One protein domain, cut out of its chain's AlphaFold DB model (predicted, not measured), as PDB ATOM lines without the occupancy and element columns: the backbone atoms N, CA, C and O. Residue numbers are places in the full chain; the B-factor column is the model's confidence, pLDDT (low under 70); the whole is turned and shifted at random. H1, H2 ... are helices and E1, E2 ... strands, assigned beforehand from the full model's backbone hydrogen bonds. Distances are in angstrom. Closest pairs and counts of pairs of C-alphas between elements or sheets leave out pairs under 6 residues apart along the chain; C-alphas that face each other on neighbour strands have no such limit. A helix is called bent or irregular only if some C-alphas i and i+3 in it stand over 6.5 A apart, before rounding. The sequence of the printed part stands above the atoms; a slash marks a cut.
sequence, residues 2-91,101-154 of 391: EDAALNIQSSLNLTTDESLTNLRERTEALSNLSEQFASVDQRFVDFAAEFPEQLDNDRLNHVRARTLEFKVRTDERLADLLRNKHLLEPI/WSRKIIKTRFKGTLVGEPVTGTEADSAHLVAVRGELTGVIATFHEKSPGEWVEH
ATOM      1  N   GLU A   2      24.521 -11.689 -25.924       90.50
ATOM      2  CA  GLU A   2      25.587 -10.828 -26.464       90.50
ATOM      3  C   GLU A   2      26.771 -11.619 -27.046       90.50
ATOM      4  O   GLU A   2      27.131 -11.401 -28.194       90.50
ATOM      5  N   ASP A   3      27.292 -12.624 -26.334       90.94
ATOM      6  CA  ASP A   3      28.362 -13.490 -26.865       90.94
ATOM      7  C   ASP A   3      27.969 -14.211 -28.166       90.94
ATOM      8  O   ASP A   3      28.804 -14.408 -29.047       90.94
ATOM      9  N   ALA A   4      26.692 -14.582 -28.315       93.38
ATOM     10  CA  ALA A   4      26.192 -15.150 -29.563       93.38
ATOM     11  C   ALA A   4      26.211 -14.090 -30.673       93.38
ATOM     12  O   ALA A   4      26.690 -14.371 -31.765       93.38
ATOM     13  N   ALA A   5      25.759 -12.867 -30.384       93.44
ATOM     14  CA  ALA A   5      25.781 -11.755 -31.331       93.44
ATOM     15  C   ALA A   5      27.212 -11.389 -31.765       93.44
ATOM     16  O   ALA A   5      27.463 -11.223 -32.957       93.44
ATOM     17  N   LEU A   6      28.165 -11.348 -30.827       94.19
ATOM     18  CA  LEU A   6      29.587 -11.125 -31.102       94.19
ATOM     19  C   LEU A   6      30.170 -12.205 -32.025       94.19
ATOM     20  O   LEU A   6      30.838 -11.875 -33.010       94.19
ATOM     21  N   ASN A   7      29.890 -13.484 -31.750       94.69
ATOM     22  CA  ASN A   7      30.348 -14.595 -32.587       94.69
ATOM     23  C   ASN A   7      29.701 -14.567 -33.981       94.69
ATOM     24  O   ASN A   7      30.393 -14.761 -34.980       94.69
ATOM     25  N   ILE A   8      28.390 -14.297 -34.060       94.44
ATOM     26  CA  ILE A   8      27.641 -14.160 -35.320       94.44
ATOM     27  C   ILE A   8      28.254 -13.054 -36.171       94.44
ATOM     28  O   ILE A   8      28.620 -13.302 -37.321       94.44
ATOM     29  N   GLN A   9      28.429 -11.862 -35.602       93.50
ATOM     30  CA  GLN A   9      28.965 -10.729 -36.344       93.50
ATOM     31  C   GLN A   9      30.408 -10.973 -36.786       93.50
ATOM     32  O   GLN A   9      30.760 -10.708 -37.932       93.50
ATOM     33  N   SER A  10      31.235 -11.552 -35.914       93.31
ATOM     34  CA  SER A  10      32.615 -11.901 -36.258       93.31
ATOM     35  C   SER A  10      32.675 -12.944 -37.379       93.31
ATOM     36  O   SER A  10      33.491 -12.824 -38.292       93.31
ATOM     37  N   SER A  11      31.778 -13.936 -37.366       93.19
ATOM     38  CA  SER A  11      31.675 -14.932 -38.437       93.19
ATOM     39  C   SER A  11      31.216 -14.314 -39.755       93.19
ATOM     40  O   SER A  11      31.743 -14.674 -40.808       93.19
ATOM     41  N   LEU A  12      30.247 -13.397 -39.728       90.75
ATOM     42  CA  LEU A  12      29.795 -12.668 -40.917       90.75
ATOM     43  C   LEU A  12      30.933 -11.837 -41.516       90.75
ATOM     44  O   LEU A  12      31.214 -11.949 -42.711       90.75
ATOM     45  N   ASN A  13      31.645 -11.091 -40.672       88.06
ATOM     46  CA  ASN A  13      32.798 -10.284 -41.067       88.06
ATOM     47  C   ASN A  13      33.898 -11.142 -41.716       88.06
ATOM     48  O   ASN A  13      34.455 -10.751 -42.736       88.06
ATOM     49  N   LEU A  14      34.173 -12.337 -41.179       87.12
ATOM     50  CA  LEU A  14      35.152 -13.265 -41.759       87.12
ATOM     51  C   LEU A  14      34.647 -14.011 -42.988       87.12
ATOM     52  O   LEU A  14      35.463 -14.493 -43.766       87.12
ATOM     53  N   THR A  15      33.339 -14.193 -43.158       81.56
ATOM     54  CA  THR A  15      32.789 -14.931 -44.308       81.56
ATOM     55  C   THR A  15      32.712 -14.035 -45.538       81.56
ATOM     56  O   THR A  15      33.090 -14.480 -46.618       81.56
ATOM     57  N   THR A  16      32.307 -12.777 -45.350       75.56
ATOM     58  CA  THR A  16      32.208 -11.749 -46.404       75.56
ATOM     59  C   THR A  16      33.560 -11.244 -46.903       75.56
ATOM     60  O   THR A  16      33.633 -10.671 -47.983       75.56
ATOM     61  N   ASP A  17      34.637 -11.466 -46.149       68.25
ATOM     62  CA  ASP A  17      35.990 -11.130 -46.586       68.25
ATOM     63  C   ASP A  17      36.402 -12.011 -47.782       68.25
ATOM     64  O   ASP A  17      36.547 -13.229 -47.661       68.25
ATOM     65  N   GLU A  18      36.574 -11.427 -48.963       57.59
ATOM     66  CA  GLU A  18      37.087 -12.128 -50.150       57.59
ATOM     67  C   GLU A  18      38.608 -12.008 -50.287       57.59
ATOM     68  O   GLU A  18      39.215 -12.669 -51.132       57.59
ATOM     69  N   SER A  19      39.251 -11.195 -49.447       57.16
ATOM     70  CA  SER A  19      40.682 -10.983 -49.549       57.16
ATOM     71  C   SER A  19      41.478 -12.162 -49.001       57.16
ATOM     72  O   SER A  19      41.170 -12.780 -47.979       57.16
ATOM     73  N   LEU A  20      42.536 -12.488 -49.735       50.94
ATOM     74  CA  LEU A  20      43.456 -13.579 -49.423       50.94
ATOM     75  C   LEU A  20      44.646 -13.111 -48.574       50.94
ATOM     76  O   LEU A  20      45.505 -13.920 -48.224       50.94
ATOM     77  N   THR A  21      44.711 -11.820 -48.229       54.00
ATOM     78  CA  THR A  21      45.887 -11.172 -47.625       54.00
ATOM     79  C   THR A  21      46.213 -11.657 -46.214       54.00
ATOM     80  O   THR A  21      47.316 -11.399 -45.741       54.00
ATOM     81  N   ASN A  22      45.345 -12.451 -45.575       69.88
ATOM     82  CA  ASN A  22      45.733 -13.248 -44.412       69.88
ATOM     83  C   ASN A  22      44.941 -14.561 -44.266       69.88
ATOM     84  O   ASN A  22      44.289 -14.813 -43.250       69.88
ATOM     85  N   LEU A  23      44.999 -15.437 -45.281       78.88
ATOM     86  CA  LEU A  23      44.299 -16.734 -45.264       78.88
ATOM     87  C   LEU A  23      44.574 -17.552 -43.988       78.88
ATOM     88  O   LEU A  23      43.670 -18.204 -43.463       78.88
ATOM     89  N   ARG A  24      45.808 -17.511 -43.467       80.12
ATOM     90  CA  ARG A  24      46.188 -18.231 -42.243       80.12
ATOM     91  C   ARG A  24      45.446 -17.698 -41.020       80.12
ATOM     92  O   ARG A  24      44.826 -18.492 -40.320       80.12
ATOM     93  N   GLU A  25      45.500 -16.389 -40.780       82.56
ATOM     94  CA  GLU A  25      44.830 -15.759 -39.635       82.56
ATOM     95  C   GLU A  25      43.310 -15.923 -39.726       82.56
ATOM     96  O   GLU A  25      42.665 -16.257 -38.737       82.56
ATOM     97  N   ARG A  26      42.741 -15.807 -40.931       86.19
ATOM     98  CA  ARG A  26      41.315 -16.049 -41.172       86.19
ATOM     99  C   ARG A  26      40.904 -17.490 -40.867       86.19
ATOM    100  O   ARG A  26      39.875 -17.709 -40.232       86.19
ATOM    101  N   THR A  27      41.693 -18.471 -41.307       89.00
ATOM    102  CA  THR A  27      41.432 -19.895 -41.033       89.00
ATOM    103  C   THR A  27      41.484 -20.169 -39.527       89.00
ATOM    104  O   THR A  27      40.608 -20.844 -38.987       89.00
ATOM    105  N   GLU A  28      42.467 -19.591 -38.832       89.00
ATOM    106  CA  GLU A  28      42.580 -19.693 -37.375       89.00
ATOM    107  C   GLU A  28      41.376 -19.042 -36.676       89.00
ATOM    108  O   GLU A  28      40.765 -19.658 -35.801       89.00
ATOM    109  N   ALA A  29      40.978 -17.842 -37.102       90.81
ATOM    110  CA  ALA A  29      39.847 -17.118 -36.531       90.81
ATOM    111  C   ALA A  29      38.515 -17.860 -36.725       90.81
ATOM    112  O   ALA A  29      37.752 -17.998 -35.770       90.81
ATOM    113  N   LEU A  30      38.257 -18.414 -37.916       93.50
ATOM    114  CA  LEU A  30      37.082 -19.258 -38.172       93.50
ATOM    115  C   LEU A  30      37.106 -20.543 -37.327       93.50
ATOM    116  O   LEU A  30      36.076 -20.939 -36.780       93.50
ATOM    117  N   SER A  31      38.276 -21.172 -37.164       93.31
ATOM    118  CA  SER A  31      38.430 -22.343 -36.288       93.31
ATOM    119  C   SER A  31      38.119 -22.015 -34.828       93.31
ATOM    120  O   SER A  31      37.463 -22.822 -34.164       93.31
ATOM    121  N   ASN A  32      38.549 -20.851 -34.335       92.25
ATOM    122  CA  ASN A  32      38.259 -20.399 -32.973       92.25
ATOM    123  C   ASN A  32      36.772 -20.061 -32.799       92.25
ATOM    124  O   ASN A  32      36.155 -20.516 -31.836       92.25
ATOM    125  N   LEU A  33      36.164 -19.352 -33.757       94.12
ATOM    126  CA  LEU A  33      34.730 -19.047 -33.730       94.12
ATOM    127  C   LEU A  33      33.865 -20.311 -33.742       94.12
ATOM    128  O   LEU A  33      32.872 -20.371 -33.024       94.12
ATOM    129  N   SER A  34      34.259 -21.342 -34.492       93.94
ATOM    130  CA  SER A  34      33.602 -22.656 -34.474       93.94
ATOM    131  C   SER A  34      33.563 -23.271 -33.063       93.94
ATOM    132  O   SER A  34      32.514 -23.763 -32.634       93.94
ATOM    133  N   GLU A  35      34.668 -23.198 -32.301       91.69
ATOM    134  CA  GLU A  35      34.686 -23.630 -30.891       91.69
ATOM    135  C   GLU A  35      33.833 -22.705 -30.006       91.69
ATOM    136  O   GLU A  35      33.069 -23.192 -29.169       91.69
ATOM    137  N   GLN A  36      33.901 -21.385 -30.212       92.94
ATOM    138  CA  GLN A  36      33.122 -20.399 -29.448       92.94
ATOM    139  C   GLN A  36      31.610 -20.583 -29.635       92.94
ATOM    140  O   GLN A  36      30.860 -20.475 -28.665       92.94
ATOM    141  N   PHE A  37      31.140 -20.907 -30.842       94.69
ATOM    142  CA  PHE A  37      29.734 -21.230 -31.083       94.69
ATOM    143  C   PHE A  37      29.286 -22.479 -30.328       94.69
ATOM    144  O   PHE A  37      28.211 -22.465 -29.734       94.69
ATOM    145  N   ALA A  38      30.102 -23.538 -30.320       91.12
ATOM    146  CA  ALA A  38      29.800 -24.741 -29.546       91.12
ATOM    147  C   ALA A  38      29.717 -24.433 -28.039       91.12
ATOM    148  O   ALA A  38      28.808 -24.908 -27.362       91.12
ATOM    149  N   SER A  39      30.605 -23.573 -27.526       90.12
ATOM    150  CA  SER A  39      30.530 -23.120 -26.132       90.12
ATOM    151  C   SER A  39      29.269 -22.301 -25.839       90.12
ATOM    152  O   SER A  39      28.584 -22.554 -24.846       90.12
ATOM    153  N   VAL A  40      28.934 -21.326 -26.692       92.06
ATOM    154  CA  VAL A  40      27.716 -20.510 -26.545       92.06
ATOM    155  C   VAL A  40      26.468 -21.390 -26.542       92.06
ATOM    156  O   VAL A  40      25.606 -21.212 -25.682       92.06
ATOM    157  N   ASP A  41      26.390 -22.358 -27.454       92.50
ATOM    158  CA  ASP A  41      25.292 -23.320 -27.509       92.50
ATOM    159  C   ASP A  41      25.154 -24.099 -26.197       92.50
ATOM    160  O   ASP A  41      24.076 -24.158 -25.601       92.50
ATOM    161  N   GLN A  42      26.271 -24.625 -25.693       89.69
ATOM    162  CA  GLN A  42      26.275 -25.375 -24.449       89.69
ATOM    163  C   GLN A  42      25.884 -24.493 -23.249       89.69
ATOM    164  O   GLN A  42      25.176 -24.963 -22.360       89.69
ATOM    165  N   ARG A  43      26.259 -23.206 -23.237       88.88
ATOM    166  CA  ARG A  43      25.820 -22.246 -22.208       88.88
ATOM    167  C   ARG A  43      24.317 -21.978 -22.247       88.88
ATOM    168  O   ARG A  43      23.724 -21.818 -21.184       88.88
ATOM    169  N   PHE A  44      23.677 -21.983 -23.420       91.75
ATOM    170  CA  PHE A  44      22.212 -21.926 -23.493       91.75
ATOM    171  C   PHE A  44      21.559 -23.171 -22.884       91.75
ATOM    172  O   PHE A  44      20.594 -23.039 -22.134       91.75
ATOM    173  N   VAL A  45      22.108 -24.363 -23.145       90.25
ATOM    174  CA  VAL A  45      21.634 -25.615 -22.525       90.25
ATOM    175  C   VAL A  45      21.778 -25.568 -21.005       90.25
ATOM    176  O   VAL A  45      20.881 -25.997 -20.281       90.25
ATOM    177  N   ASP A  46      22.894 -25.040 -20.503       86.56
ATOM    178  CA  ASP A  46      23.110 -24.916 -19.062       86.56
ATOM    179  C   ASP A  46      22.117 -23.959 -18.418       86.56
ATOM    180  O   ASP A  46      21.539 -24.293 -17.388       86.56
ATOM    181  N   PHE A  47      21.894 -22.813 -19.057       88.25
ATOM    182  CA  PHE A  47      20.961 -21.801 -18.588       88.25
ATOM    183  C   PHE A  47      19.523 -22.339 -18.524       88.25
ATOM    184  O   PHE A  47      18.859 -22.171 -17.504       88.25
ATOM    185  N   ALA A  48      19.087 -23.073 -19.556       90.12
ATOM    186  CA  ALA A  48      17.792 -23.758 -19.573       90.12
ATOM    187  C   ALA A  48      17.653 -24.772 -18.425       90.12
ATOM    188  O   ALA A  48      16.614 -24.851 -17.777       90.12
ATOM    189  N   ALA A  49      18.712 -25.542 -18.160       86.75
ATOM    190  CA  ALA A  49      18.711 -26.547 -17.103       86.75
ATOM    191  C   ALA A  49      18.759 -25.940 -15.690       86.75
ATOM    192  O   ALA A  49      18.281 -26.564 -14.745       86.75
ATOM    193  N   GLU A  50      19.370 -24.766 -15.527       85.25
ATOM    194  CA  GLU A  50      19.490 -24.089 -14.232       85.25
ATOM    195  C   GLU A  50      18.217 -23.322 -13.856       85.25
ATOM    196  O   GLU A  50      17.857 -23.287 -12.679       85.25
ATOM    197  N   PHE A  51      17.516 -22.757 -14.842       88.38
ATOM    198  CA  PHE A  51      16.338 -21.916 -14.625       88.38
ATOM    199  C   PHE A  51      15.110 -22.380 -15.431       88.38
ATOM    200  O   PHE A  51      14.501 -21.571 -16.131       88.38
ATOM    201  N   PRO A  52      14.697 -23.660 -15.338       86.88
ATOM    202  CA  PRO A  52      13.683 -24.228 -16.230       86.88
ATOM    203  C   PRO A  52      12.314 -23.536 -16.137       86.88
ATOM    204  O   PRO A  52      11.608 -23.450 -17.138       86.88
ATOM    205  N   GLU A  53      11.954 -23.019 -14.959       91.44
ATOM    206  CA  GLU A  53      10.662 -22.362 -14.695       91.44
ATOM    207  C   GLU A  53      10.677 -20.847 -14.946       91.44
ATOM    208  O   GLU A  53       9.630 -20.209 -14.958       91.44
ATOM    209  N   GLN A  54      11.859 -20.250 -15.134       92.31
ATOM    210  CA  GLN A  54      12.012 -18.795 -15.300       92.31
ATOM    211  C   GLN A  54      12.207 -18.400 -16.768       92.31
ATOM    212  O   GLN A  54      12.436 -17.228 -17.071       92.31
ATOM    213  N   LEU A  55      12.162 -19.375 -17.678       90.00
ATOM    214  CA  LEU A  55      12.530 -19.205 -19.074       90.00
ATOM    215  C   LEU A  55      11.398 -19.607 -20.010       90.00
ATOM    216  O   LEU A  55      10.807 -20.678 -19.897       90.00
ATOM    217  N   ASP A  56      11.171 -18.758 -21.010       93.00
ATOM    218  CA  ASP A  56      10.445 -19.133 -22.217       93.00
ATOM    219  C   ASP A  56      11.363 -20.042 -23.055       93.00
ATOM    220  O   ASP A  56      12.251 -19.583 -23.785       93.00
ATOM    221  N   ASN A  57      11.190 -21.353 -22.874       89.38
ATOM    222  CA  ASN A  57      12.012 -22.371 -23.523       89.38
ATOM    223  C   ASN A  57      11.885 -22.330 -25.052       89.38
ATOM    224  O   ASN A  57      12.870 -22.594 -25.741       89.38
ATOM    225  N   ASP A  58      10.730 -21.942 -25.593       92.62
ATOM    226  CA  ASP A  58      10.521 -21.852 -27.039       92.62
ATOM    227  C   ASP A  58      11.337 -20.704 -27.636       92.62
ATOM    228  O   ASP A  58      12.058 -20.891 -28.623       92.62
ATOM    229  N   ARG A  59      11.325 -19.531 -26.992       92.81
ATOM    230  CA  ARG A  59      12.182 -18.405 -27.398       92.81
ATOM    231  C   ARG A  59      13.662 -18.739 -27.280       92.81
ATOM    232  O   ARG A  59      14.436 -18.407 -28.180       92.81
ATOM    233  N   LEU A  60      14.070 -19.393 -26.192       92.94
ATOM    234  CA  LEU A  60      15.464 -19.790 -26.001       92.94
ATOM    235  C   LEU A  60      15.909 -20.785 -27.081       92.94
ATOM    236  O   LEU A  60      16.970 -20.605 -27.682       92.94
ATOM    237  N   ASN A  61      15.080 -21.787 -27.378       92.62
ATOM    238  CA  ASN A  61      15.332 -22.757 -28.439       92.62
ATOM    239  C   ASN A  61      15.398 -22.094 -29.816       92.62
ATOM    240  O   ASN A  61      16.261 -22.452 -30.616       92.62
ATOM    241  N   HIS A  62      14.563 -21.085 -30.078       94.31
ATOM    242  CA  HIS A  62      14.635 -20.311 -31.313       94.31
ATOM    243  C   HIS A  62      15.982 -19.586 -31.452       94.31
ATOM    244  O   HIS A  62      16.664 -19.732 -32.467       94.31
ATOM    245  N   VAL A  63      16.425 -18.861 -30.418       93.81
ATOM    246  CA  VAL A  63      17.737 -18.184 -30.429       93.81
ATOM    247  C   VAL A  63      18.883 -19.185 -30.596       93.81
ATOM    248  O   VAL A  63      19.837 -18.935 -31.342       93.81
ATOM    249  N   ARG A  64      18.788 -20.330 -29.921       94.94
ATOM    250  CA  ARG A  64      19.780 -21.401 -29.994       94.94
ATOM    251  C   ARG A  64      19.870 -21.987 -31.407       94.94
ATOM    252  O   ARG A  64      20.968 -22.060 -31.955       94.94
ATOM    253  N   ALA A  65      18.736 -22.299 -32.035       95.56
ATOM    254  CA  ALA A  65      18.679 -22.784 -33.414       95.56
ATOM    255  C   ALA A  65      19.327 -21.792 -34.393       95.56
ATOM    256  O   ALA A  65      20.194 -22.174 -35.176       95.56
ATOM    257  N   ARG A  66      19.004 -20.497 -34.275       94.06
ATOM    258  CA  ARG A  66      19.609 -19.444 -35.108       94.06
ATOM    259  C   ARG A  66      21.117 -19.335 -34.900       94.06
ATOM    260  O   ARG A  66      21.861 -19.196 -35.862       94.06
ATOM    261  N   THR A  67      21.586 -19.448 -33.659       94.88
ATOM    262  CA  THR A  67      23.026 -19.455 -33.349       94.88
ATOM    263  C   THR A  67      23.733 -20.646 -34.009       94.88
ATOM    264  O   THR A  67      24.818 -20.491 -34.573       94.88
ATOM    265  N   LEU A  68      23.109 -21.827 -33.994       95.38
ATOM    266  CA  LEU A  68      23.651 -23.032 -34.622       95.38
ATOM    267  C   LEU A  68      23.665 -22.959 -36.155       95.38
ATOM    268  O   LEU A  68      24.606 -23.467 -36.760       95.38
ATOM    269  N   GLU A  69      22.701 -22.288 -36.793       96.25
ATOM    270  CA  GLU A  69      22.741 -22.028 -38.242       96.25
ATOM    271  C   GLU A  69      24.011 -21.258 -38.638       96.25
ATOM    272  O   GLU A  69      24.677 -21.611 -39.615       96.25
ATOM    273  N   PHE A  70      24.399 -20.241 -37.859       95.62
ATOM    274  CA  PHE A  70      25.650 -19.516 -38.095       95.62
ATOM    275  C   PHE A  70      26.873 -20.399 -37.877       95.62
ATOM    276  O   PHE A  70      27.769 -20.377 -38.716       95.62
ATOM    277  N   LYS A  71      26.884 -21.231 -36.828       95.31
ATOM    278  CA  LYS A  71      27.962 -22.202 -36.604       95.31
ATOM    279  C   LYS A  71      28.164 -23.122 -37.809       95.31
ATOM    280  O   LYS A  71      29.302 -23.342 -38.216       95.31
ATOM    281  N   VAL A  72      27.081 -23.672 -38.362       95.81
ATOM    282  CA  VAL A  72      27.148 -24.560 -39.535       95.81
ATOM    283  C   VAL A  72      27.802 -23.833 -40.708       95.81
ATOM    284  O   VAL A  72      28.762 -24.351 -41.273       95.81
ATOM    285  N   ARG A  73      27.381 -22.597 -40.999       95.19
ATOM    286  CA  ARG A  73      27.990 -21.777 -42.060       95.19
ATOM    287  C   ARG A  73      29.467 -21.477 -41.799       95.19
ATOM    288  O   ARG A  73      30.268 -21.515 -42.730       95.19
ATOM    289  N   THR A  74      29.848 -21.191 -40.551       95.00
ATOM    290  CA  THR A  74      31.257 -20.997 -40.162       95.00
ATOM    291  C   THR A  74      32.079 -22.256 -40.434       95.00
ATOM    292  O   THR A  74      33.165 -22.165 -41.006       95.00
ATOM    293  N   ASP A  75      31.565 -23.428 -40.048       95.19
ATOM    294  CA  ASP A  75      32.233 -24.718 -40.237       95.19
ATOM    295  C   ASP A  75      32.377 -25.070 -41.727       95.19
ATOM    296  O   ASP A  75      33.442 -25.520 -42.154       95.19
ATOM    297  N   GLU A  76      31.334 -24.840 -42.528       93.56
ATOM    298  CA  GLU A  76      31.358 -25.031 -43.982       93.56
ATOM    299  C   GLU A  76      32.381 -24.110 -44.644       93.56
ATOM    300  O   GLU A  76      33.256 -24.583 -45.372       93.56
ATOM    301  N   ARG A  77      32.355 -22.812 -44.309       91.94
ATOM    302  CA  ARG A  77      33.319 -21.847 -44.842       91.94
ATOM    303  C   ARG A  77      34.752 -22.218 -44.473       91.94
ATOM    304  O   ARG A  77      35.642 -22.132 -45.317       91.94
ATOM    305  N   LEU A  78      34.983 -22.633 -43.228       92.88
ATOM    306  CA  LEU A  78      36.289 -23.106 -42.780       92.88
ATOM    307  C   LEU A  78      36.732 -24.340 -43.576       92.88
ATOM    308  O   LEU A  78      37.855 -24.367 -44.074       92.88
ATOM    309  N   ALA A  79      35.865 -25.340 -43.737       91.62
ATOM    310  CA  ALA A  79      36.189 -26.532 -44.516       91.62
ATOM    311  C   ALA A  79      36.511 -26.206 -45.978       91.62
ATOM    312  O   ALA A  79      37.456 -26.773 -46.526       91.62
ATOM    313  N   ASP A  80      35.791 -25.272 -46.596       89.50
ATOM    314  CA  ASP A  80      36.065 -24.849 -47.968       89.50
ATOM    315  C   ASP A  80      37.422 -24.162 -48.105       89.50
ATOM    316  O   ASP A  80      38.167 -24.462 -49.041       89.50
ATOM    317  N   LEU A  81      37.798 -23.300 -47.153       88.19
ATOM    318  CA  LEU A  81      39.137 -22.708 -47.127       88.19
ATOM    319  C   LEU A  81      40.222 -23.773 -46.929       88.19
ATOM    320  O   LEU A  81      41.258 -23.715 -47.586       88.19
ATOM    321  N   LEU A  82      39.986 -24.770 -46.073       88.19
ATOM    322  CA  LEU A  82      40.939 -25.859 -45.837       88.19
ATOM    323  C   LEU A  82      41.127 -26.749 -47.074       88.19
ATOM    324  O   LEU A  82      42.263 -27.097 -47.401       88.19
ATOM    325  N   ARG A  83      40.046 -27.080 -47.796       86.62
ATOM    326  CA  ARG A  83      40.106 -27.858 -49.052       86.62
ATOM    327  C   ARG A  83      40.858 -27.106 -50.144       86.62
ATOM    328  O   ARG A  83      41.715 -27.673 -50.821       86.62
ATOM    329  N   ASN A  84      40.559 -25.818 -50.285       82.50
ATOM    330  CA  ASN A  84      41.075 -24.992 -51.371       82.50
ATOM    331  C   ASN A  84      42.355 -24.237 -51.004       82.50
ATOM    332  O   ASN A  84      42.852 -23.477 -51.823       82.50
ATOM    333  N   LYS A  85      42.935 -24.460 -49.815       78.62
ATOM    334  CA  LYS A  85      44.126 -23.749 -49.318       78.62
ATOM    335  C   LYS A  85      45.242 -23.643 -50.359       78.62
ATOM    336  O   LYS A  85      45.784 -22.566 -50.554       78.62
ATOM    337  N   HIS A  86      45.531 -24.738 -51.062       70.88
ATOM    338  CA  HIS A  86      46.564 -24.817 -52.101       70.88
ATOM    339  C   HIS A  86      46.288 -23.946 -53.342       70.88
ATOM    340  O   HIS A  86      47.221 -23.596 -54.054       70.88
ATOM    341  N   LEU A  87      45.025 -23.596 -53.602       66.12
ATOM    342  CA  LEU A  87      44.600 -22.698 -54.683       66.12
ATOM    343  C   LEU A  87      44.574 -21.228 -54.241       66.12
ATOM    344  O   LEU A  87      44.474 -20.335 -55.077       66.12
ATOM    345  N   LEU A  88      44.611 -20.987 -52.928       62.91
ATOM    346  CA  LEU A  88      44.406 -19.684 -52.299       62.91
ATOM    347  C   LEU A  88      45.699 -19.100 -51.705       62.91
ATOM    348  O   LEU A  88      45.667 -17.983 -51.185       62.91
ATOM    349  N   GLU A  89      46.822 -19.829 -51.747       60.44
ATOM    350  CA  GLU A  89      48.125 -19.286 -51.351       60.44
ATOM    351  C   GLU A  89      48.481 -18.107 -52.275       60.44
ATOM    352  O   GLU A  89      48.555 -18.291 -53.493       60.44
ATOM    353  N   PRO A  90      48.673 -16.887 -51.739       53.75
ATOM    354  CA  PRO A  90      48.967 -15.735 -52.574       53.75
ATOM    355  C   PRO A  90      50.305 -15.943 -53.285       53.75
ATOM    356  O   PRO A  90      51.337 -16.122 -52.635       53.75
ATOM    357  N   ILE A  91      50.304 -15.863 -54.614       53.38
ATOM    358  CA  ILE A  91      51.530 -15.562 -55.355       53.38
ATOM    359  C   ILE A  91      51.916 -14.137 -54.932       53.38
ATOM    360  O   ILE A  91      51.060 -13.252 -55.040       53.38
ATOM    361  N   TRP A 101      41.794  -3.154 -45.556       54.47
ATOM    362  CA  TRP A 101      40.581  -3.481 -44.832       54.47
ATOM    363  C   TRP A 101      40.537  -2.704 -43.531       54.47
ATOM    364  O   TRP A 101      41.495  -2.675 -42.762       54.47
ATOM    365  N   SER A 102      39.375  -2.122 -43.270       64.56
ATOM    366  CA  SER A 102      39.026  -1.467 -42.018       64.56
ATOM    367  C   SER A 102      38.696  -2.462 -40.903       64.56
ATOM    368  O   SER A 102      38.156  -2.047 -39.893       64.56
ATOM    369  N   ARG A 103      38.943  -3.771 -41.048       81.50
ATOM    370  CA  ARG A 103      38.564  -4.783 -40.045       81.50
ATOM    371  C   ARG A 103      39.792  -5.441 -39.435       81.50
ATOM    372  O   ARG A 103      40.728  -5.798 -40.143       81.50
ATOM    373  N   LYS A 104      39.770  -5.624 -38.118       86.25
ATOM    374  CA  LYS A 104      40.851  -6.197 -37.313       86.25
ATOM    375  C   LYS A 104      40.355  -7.445 -36.590       86.25
ATOM    376  O   LYS A 104      39.318  -7.415 -35.924       86.25
ATOM    377  N   ILE A 105      41.117  -8.531 -36.710       89.06
ATOM    378  CA  ILE A 105      40.944  -9.724 -35.883       89.06
ATOM    379  C   ILE A 105      41.599  -9.430 -34.533       89.06
ATOM    380  O   ILE A 105      42.771  -9.063 -34.465       89.06
ATOM    381  N   ILE A 106      40.834  -9.567 -33.454       89.00
ATOM    382  CA  ILE A 106      41.309  -9.340 -32.091       89.00
ATOM    383  C   ILE A 106      41.128 -10.605 -31.259       89.00
ATOM    384  O   ILE A 106      40.130 -11.320 -31.375       89.00
ATOM    385  N   LYS A 107      42.108 -10.888 -30.402       88.62
ATOM    386  CA  LYS A 107      42.041 -11.972 -29.420       88.62
ATOM    387  C   LYS A 107      41.786 -11.350 -28.060       88.62
ATOM    388  O   LYS A 107      42.644 -10.671 -27.501       88.62
ATOM    389  N   THR A 108      40.578 -11.550 -27.553       87.25
ATOM    390  CA  THR A 108      40.173 -11.021 -26.254       87.25
ATOM    391  C   THR A 108      40.420 -12.046 -25.161       87.25
ATOM    392  O   THR A 108      40.406 -13.257 -25.400       87.25
ATOM    393  N   ARG A 109      40.600 -11.563 -23.933       75.12
ATOM    394  CA  ARG A 109      40.794 -12.445 -22.781       75.12
ATOM    395  C   ARG A 109      39.568 -13.319 -22.481       75.12
ATOM    396  O   ARG A 109      39.737 -14.479 -22.117       75.12
ATOM    397  N   PHE A 110      38.358 -12.771 -22.636       75.94
ATOM    398  CA  PHE A 110      37.118 -13.400 -22.148       75.94
ATOM    399  C   PHE A 110      36.108 -13.768 -23.237       75.94
ATOM    400  O   PHE A 110      35.310 -14.676 -23.038       75.94
ATOM    401  N   LYS A 111      36.121 -13.073 -24.378       84.12
ATOM    402  CA  LYS A 111      35.144 -13.253 -25.466       84.12
ATOM    403  C   LYS A 111      35.729 -14.039 -26.648       84.12
ATOM    404  O   LYS A 111      35.098 -14.142 -27.693       84.12
ATOM    405  N   GLY A 112      36.939 -14.583 -26.497       86.75
ATOM    406  CA  GLY A 112      37.639 -15.326 -27.542       86.75
ATOM    407  C   GLY A 112      38.110 -14.442 -28.699       86.75
ATOM    408  O   GLY A 112      38.500 -13.287 -28.502       86.75
ATOM    409  N   THR A 113      38.119 -15.013 -29.903       91.06
ATOM    410  CA  THR A 113      38.469 -14.308 -31.143       91.06
ATOM    411  C   THR A 113      37.260 -13.535 -31.651       91.06
ATOM    412  O   THR A 113      36.179 -14.108 -31.774       91.06
ATOM    413  N   LEU A 114      37.455 -12.256 -31.968       92.75
ATOM    414  CA  LEU A 114      36.433 -11.366 -32.515       92.75
ATOM    415  C   LEU A 114      36.961 -10.623 -33.741       92.75
ATOM    416  O   LEU A 114      38.171 -10.475 -33.913       92.75
ATOM    417  N   VAL A 115      36.046 -10.128 -34.573       91.50
ATOM    418  CA  VAL A 115      36.379  -9.290 -35.731       91.50
ATOM    419  C   VAL A 115      35.564  -8.013 -35.688       91.50
ATOM    420  O   VAL A 115      34.338  -8.049 -35.801       91.50
ATOM    421  N   GLY A 116      36.258  -6.889 -35.540       89.25
ATOM    422  CA  GLY A 116      35.656  -5.563 -35.457       89.25
ATOM    423  C   GLY A 116      36.367  -4.549 -36.340       89.25
ATOM    424  O   GLY A 116      37.331  -4.873 -37.026       89.25
ATOM    425  N   GLU A 117      35.888  -3.316 -36.308       88.19
ATOM    426  CA  GLU A 117      36.408  -2.189 -37.081       88.19
ATOM    427  C   GLU A 117      37.088  -1.190 -36.134       88.19
ATOM    428  O   GLU A 117      36.529  -0.916 -35.064       88.19
ATOM    429  N   PRO A 118      38.283  -0.651 -36.453       86.81
ATOM    430  CA  PRO A 118      38.870   0.437 -35.691       86.81
ATOM    431  C   PRO A 118      37.901   1.611 -35.604       86.81
ATOM    432  O   PRO A 118      37.293   2.006 -36.601       86.81
ATOM    433  N   VAL A 119      37.753   2.173 -34.409       84.56
ATOM    434  CA  VAL A 119      36.913   3.351 -34.205       84.56
ATOM    435  C   VAL A 119      37.667   4.570 -34.728       84.56
ATOM    436  O   VAL A 119      38.704   4.954 -34.200       84.56
ATOM    437  N   THR A 120      37.150   5.202 -35.776       69.69
ATOM    438  CA  THR A 120      37.688   6.473 -36.269       69.69
ATOM    439  C   THR A 120      36.998   7.624 -35.540       69.69
ATOM    440  O   THR A 120      35.796   7.822 -35.712       69.69
ATOM    441  N   GLY A 121      37.742   8.378 -34.729       62.69
ATOM    442  CA  GLY A 121      37.244   9.538 -33.983       62.69
ATOM    443  C   GLY A 121      38.330  10.599 -33.784       62.69
ATOM    444  O   GLY A 121      39.514  10.308 -33.926       62.69
ATOM    445  N   THR A 122      37.926  11.838 -33.487       51.47
ATOM    446  CA  THR A 122      38.831  12.980 -33.235       51.47
ATOM    447  C   THR A 122      39.430  12.988 -31.827       51.47
ATOM    448  O   THR A 122      40.311  13.795 -31.541       51.47
ATOM    449  N   GLU A 123      38.955  12.118 -30.934       59.25
ATOM    450  CA  GLU A 123      39.494  11.972 -29.582       59.25
ATOM    451  C   GLU A 123      40.733  11.071 -29.591       59.25
ATOM    452  O   GLU A 123      40.733  10.013 -30.221       59.25
ATOM    453  N   ALA A 124      41.777  11.467 -28.855       54.06
ATOM    454  CA  ALA A 124      43.053  10.749 -28.791       54.06
ATOM    455  C   ALA A 124      42.905   9.270 -28.372       54.06
ATOM    456  O   ALA A 124      43.670   8.427 -28.837       54.06
ATOM    457  N   ASP A 125      41.881   8.939 -27.578       60.28
ATOM    458  CA  ASP A 125      41.583   7.567 -27.146       60.28
ATOM    459  C   ASP A 125      40.926   6.700 -28.233       60.28
ATOM    460  O   ASP A 125      40.965   5.475 -28.140       60.28
ATOM    461  N   SER A 126      40.361   7.288 -29.295       59.53
ATOM    462  CA  SER A 126      39.650   6.536 -30.344       59.53
ATOM    463  C   SER A 126      40.590   5.701 -31.219       59.53
ATOM    464  O   SER A 126      40.204   4.635 -31.696       59.53
ATOM    465  N   ALA A 127      41.844   6.137 -31.389       61.53
ATOM    466  CA  ALA A 127      42.814   5.528 -32.304       61.53
ATOM    467  C   ALA A 127      43.216   4.081 -31.945       61.53
ATOM    468  O   ALA A 127      43.773   3.368 -32.784       61.53
ATOM    469  N   HIS A 128      42.920   3.626 -30.724       78.00
ATOM    470  CA  HIS A 128      43.264   2.288 -30.227       78.00
ATOM    471  C   HIS A 128      42.045   1.395 -29.957       78.00
ATOM    472  O   HIS A 128      42.192   0.292 -29.422       78.00
ATOM    473  N   LEU A 129      40.846   1.849 -30.331       88.12
ATOM    474  CA  LEU A 129      39.606   1.117 -30.096       88.12
ATOM    475  C   LEU A 129      39.199   0.298 -31.318       88.12
ATOM    476  O   LEU A 129      39.318   0.745 -32.455       88.12
ATOM    477  N   VAL A 130      38.649  -0.887 -31.071       89.62
ATOM    478  CA  VAL A 130      38.024  -1.749 -32.080       89.62
ATOM    479  C   VAL A 130      36.591  -2.032 -31.654       89.62
ATOM    480  O   VAL A 130      36.360  -2.573 -30.575       89.62
ATOM    481  N   ALA A 131      35.625  -1.691 -32.500       91.19
ATOM    482  CA  ALA A 131      34.208  -1.927 -32.255       91.19
ATOM    483  C   ALA A 131      33.694  -3.110 -33.081       91.19
ATOM    484  O   ALA A 131      33.892  -3.177 -34.294       91.19
ATOM    485  N   VAL A 132      32.977  -4.030 -32.438       90.69
ATOM    486  CA  VAL A 132      32.202  -5.062 -33.133       90.69
ATOM    487  C   VAL A 132      30.796  -4.512 -33.344       90.69
ATOM    488  O   VAL A 132      30.069  -4.268 -32.379       90.69
ATOM    489  N   ARG A 133      30.418  -4.282 -34.602       88.88
ATOM    490  CA  ARG A 133      29.159  -3.629 -34.976       88.88
ATOM    491  C   ARG A 133      28.278  -4.574 -35.777       88.88
ATOM    492  O   ARG A 133      28.732  -5.125 -36.773       88.88
ATOM    493  N   GLY A 134      27.029  -4.728 -35.348       83.25
ATOM    494  CA  GLY A 134      25.988  -5.374 -36.138       83.25
ATOM    495  C   GLY A 134      25.232  -4.358 -36.983       83.25
ATOM    496  O   GLY A 134      24.940  -3.260 -36.510       83.25
ATOM    497  N   GLU A 135      24.886  -4.729 -38.216       76.06
ATOM    498  CA  GLU A 135      24.152  -3.852 -39.145       76.06
ATOM    499  C   GLU A 135      22.817  -3.379 -38.557       76.06
ATOM    500  O   GLU A 135      22.451  -2.216 -38.689       76.06
ATOM    501  N   LEU A 136      22.117  -4.270 -37.849       77.88
ATOM    502  CA  LEU A 136      20.806  -3.992 -37.255       77.88
ATOM    503  C   LEU A 136      20.879  -3.542 -35.789       77.88
ATOM    504  O   LEU A 136      19.947  -2.915 -35.294       77.88
ATOM    505  N   THR A 137      21.951  -3.887 -35.074       77.69
ATOM    506  CA  THR A 137      22.055  -3.689 -33.616       77.69
ATOM    507  C   THR A 137      22.953  -2.523 -33.219       77.69
ATOM    508  O   THR A 137      22.999  -2.167 -32.046       77.69
ATOM    509  N   GLY A 138      23.700  -1.938 -34.158       87.44
ATOM    510  CA  GLY A 138      24.728  -0.951 -33.838       87.44
ATOM    511  C   GLY A 138      25.944  -1.589 -33.158       87.44
ATOM    512  O   GLY A 138      26.297  -2.735 -33.445       87.44
ATOM    513  N   VAL A 139      26.637  -0.835 -32.296       89.56
ATOM    514  CA  VAL A 139      27.816  -1.338 -31.568       89.56
ATOM    515  C   VAL A 139      27.374  -2.400 -30.567       89.56
ATOM    516  O   VAL A 139      26.600  -2.106 -29.664       89.56
ATOM    517  N   ILE A 140      27.881  -3.621 -30.727       90.62
ATOM    518  CA  ILE A 140      27.657  -4.718 -29.783       90.62
ATOM    519  C   ILE A 140      28.609  -4.560 -28.595       90.62
ATOM    520  O   ILE A 140      28.169  -4.607 -27.454       90.62
ATOM    521  N   ALA A 141      29.902  -4.348 -28.868       91.00
ATOM    522  CA  ALA A 141      30.920  -4.060 -27.859       91.00
ATOM    523  C   ALA A 141      32.127  -3.337 -28.480       91.00
ATOM    524  O   ALA A 141      32.405  -3.484 -29.676       91.00
ATOM    525  N   THR A 142      32.867  -2.605 -27.648       91.31
ATOM    526  CA  THR A 142      34.122  -1.928 -28.010       91.31
ATOM    527  C   THR A 142      35.262  -2.526 -27.200       91.31
ATOM    528  O   THR A 142      35.081  -2.872 -26.038       91.31
ATOM    529  N   PHE A 143      36.446  -2.649 -27.793       91.62
ATOM    530  CA  PHE A 143      37.629  -3.241 -27.178       91.62
ATOM    531  C   PHE A 143      38.833  -2.324 -27.340       91.62
ATOM    532  O   PHE A 143      38.941  -1.622 -28.342       91.62
ATOM    533  N   HIS A 144      39.751  -2.373 -26.381       90.75
ATOM    534  CA  HIS A 144      41.049  -1.709 -26.463       90.75
ATOM    535  C   HIS A 144      42.177  -2.691 -26.147       90.75
ATOM    536  O   HIS A 144      41.984  -3.685 -25.439       90.75
ATOM    537  N   GLU A 145      43.354  -2.416 -26.696       88.00
ATOM    538  CA  GLU A 145      44.559  -3.204 -26.459       88.00
ATOM    539  C   GLU A 145      45.217  -2.746 -25.152       88.00
ATOM    540  O   GLU A 145      45.670  -1.610 -25.038       88.00
ATOM    541  N   LYS A 146      45.235  -3.620 -24.140       80.94
ATOM    542  CA  LYS A 146      45.842  -3.322 -22.832       80.94
ATOM    543  C   LYS A 146      47.350  -3.578 -22.833       80.94
ATOM    544  O   LYS A 146      48.114  -2.861 -22.194       80.94
ATOM    545  N   SER A 147      47.761  -4.633 -23.522       76.12
ATOM    546  CA  SER A 147      49.150  -5.006 -23.784       76.12
ATOM    547  C   SER A 147      49.216  -5.662 -25.171       76.12
ATOM    548  O   SER A 147      48.161  -6.059 -25.673       76.12
ATOM    549  N   PRO A 148      50.389  -5.772 -25.825       78.44
ATOM    550  CA  PRO A 148      50.476  -6.311 -27.183       78.44
ATOM    551  C   PRO A 148      49.787  -7.679 -27.320       78.44
ATOM    552  O   PRO A 148      50.219  -8.671 -26.734       78.44
ATOM    553  N   GLY A 149      48.704  -7.730 -28.098       73.56
ATOM    554  CA  GLY A 149      47.883  -8.921 -28.322       73.56
ATOM    555  C   GLY A 149      46.827  -9.227 -27.248       73.56
ATOM    556  O   GLY A 149      46.061 -10.172 -27.435       73.56
ATOM    557  N   GLU A 150      46.739  -8.453 -26.162       81.00
ATOM    558  CA  GLU A 150      45.733  -8.603 -25.103       81.00
ATOM    559  C   GLU A 150      44.631  -7.546 -25.243       81.00
ATOM    560  O   GLU A 150      44.779  -6.392 -24.829       81.00
ATOM    561  N   TRP A 151      43.490  -7.965 -25.793       88.62
ATOM    562  CA  TRP A 151      42.315  -7.108 -25.945       88.62
ATOM    563  C   TRP A 151      41.345  -7.287 -24.781       88.62
ATOM    564  O   TRP A 151      40.974  -8.411 -24.418       88.62
ATOM    565  N   VAL A 152      40.896  -6.167 -24.224       87.69
ATOM    566  CA  VAL A 152      39.898  -6.121 -23.154       87.69
ATOM    567  C   VAL A 152      38.738  -5.227 -23.562       87.69
ATOM    568  O   VAL A 152      38.892  -4.295 -24.353       87.69
ATOM    569  N   GLU A 153      37.554  -5.545 -23.053       87.75
ATOM    570  CA  GLU A 153      36.353  -4.769 -23.334       87.75
ATOM    571  C   GLU A 153      36.509  -3.348 -22.778       87.75
ATOM    572  O   GLU A 153      36.850  -3.143 -21.611       87.75
ATOM    573  N   HIS A 154      36.318  -2.361 -23.646       84.62
ATOM    574  CA  HIS A 154      36.293  -0.954 -23.302       84.62
ATOM    575  C   HIS A 154      34.890  -0.605 -22.810       84.62
ATOM    576  O   HIS A 154      33.981  -0.327 -23.594       84.62
TER     577      HIS A 154
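What this domain is: This is residues 2 to 91 and 101 to 154 of the 391 residues of an uncharacterized protein of Pseudomonas sp. HMWF005 (UniProt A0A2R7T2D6). A small curled sheet of five strands, folded back on itself, packs on helix H1, and a long helical hairpin, H2 and H3, packs on H1 as well, making a three-helix bundle; the hairpin's tip, residues 49 to 54, sticks out. The printed part has 144 residues, with three named helices, then five named strands; the sheet is antiparallel, ordered E1 E2 E3 E4 E5, and the class is mixed. The whole is compact, with a radius of gyration of the C-alphas of 16.6 A, and spans 55 by 44 by 27 A.

Where its parts are: Find the sheet in E1, residues 104 to 107, E2, 113 to 118, E3, 129 to 134, E4, 138 to 147, and E5, 150 to 153, which ends at C-alpha 153 (36.353, -4.769, -23.334). H1, residues 2 to 16, starts at C-alpha 2 (25.587, -10.828, -26.464). H2, residues 23 to 50, runs 40.4 A; H3, residues 57 to 88, runs 43.4 A and is irregular, with C-alphas 83 and 86 7.8 A apart.

How they stand to each other: The strands form a meander, each the antiparallel neighbour of the one before, and a folded sheet, two leaves facing each other: E1 and E2 face E4 and E5, with E3 as the hinge. Within hydrogen-bond range look for N 104 and O 116, 2.8 A; N 117 and O 131, 2.8 A; N 130 and O 143, 2.8 A; N 144 and O 152, 2.9 A. H1 is on the sheet, its closest C-alphas to E2 being Ser 10 and Val 115, 4.6 A. H2 only grazes it with residues 25 to 36. The bundle is up and down, each helix running against the one before: H2 touches H3 at a shallow tilt of 18 degrees, closest C-alphas Phe 37 and Lys 71, 5.9 A. Every O i to N i+4 pair is within range in H1 and H2, and 26 of 28 in H3.

The domain as a whole: Residues 92 to 100 are cut out, a gap of 19.4 A between C-alphas 91 and 101. Of the links printed whole, none is long. Confidence is under 70 at residues 17 to 22, 87 to 91, 101 to 102 and 120 to 127.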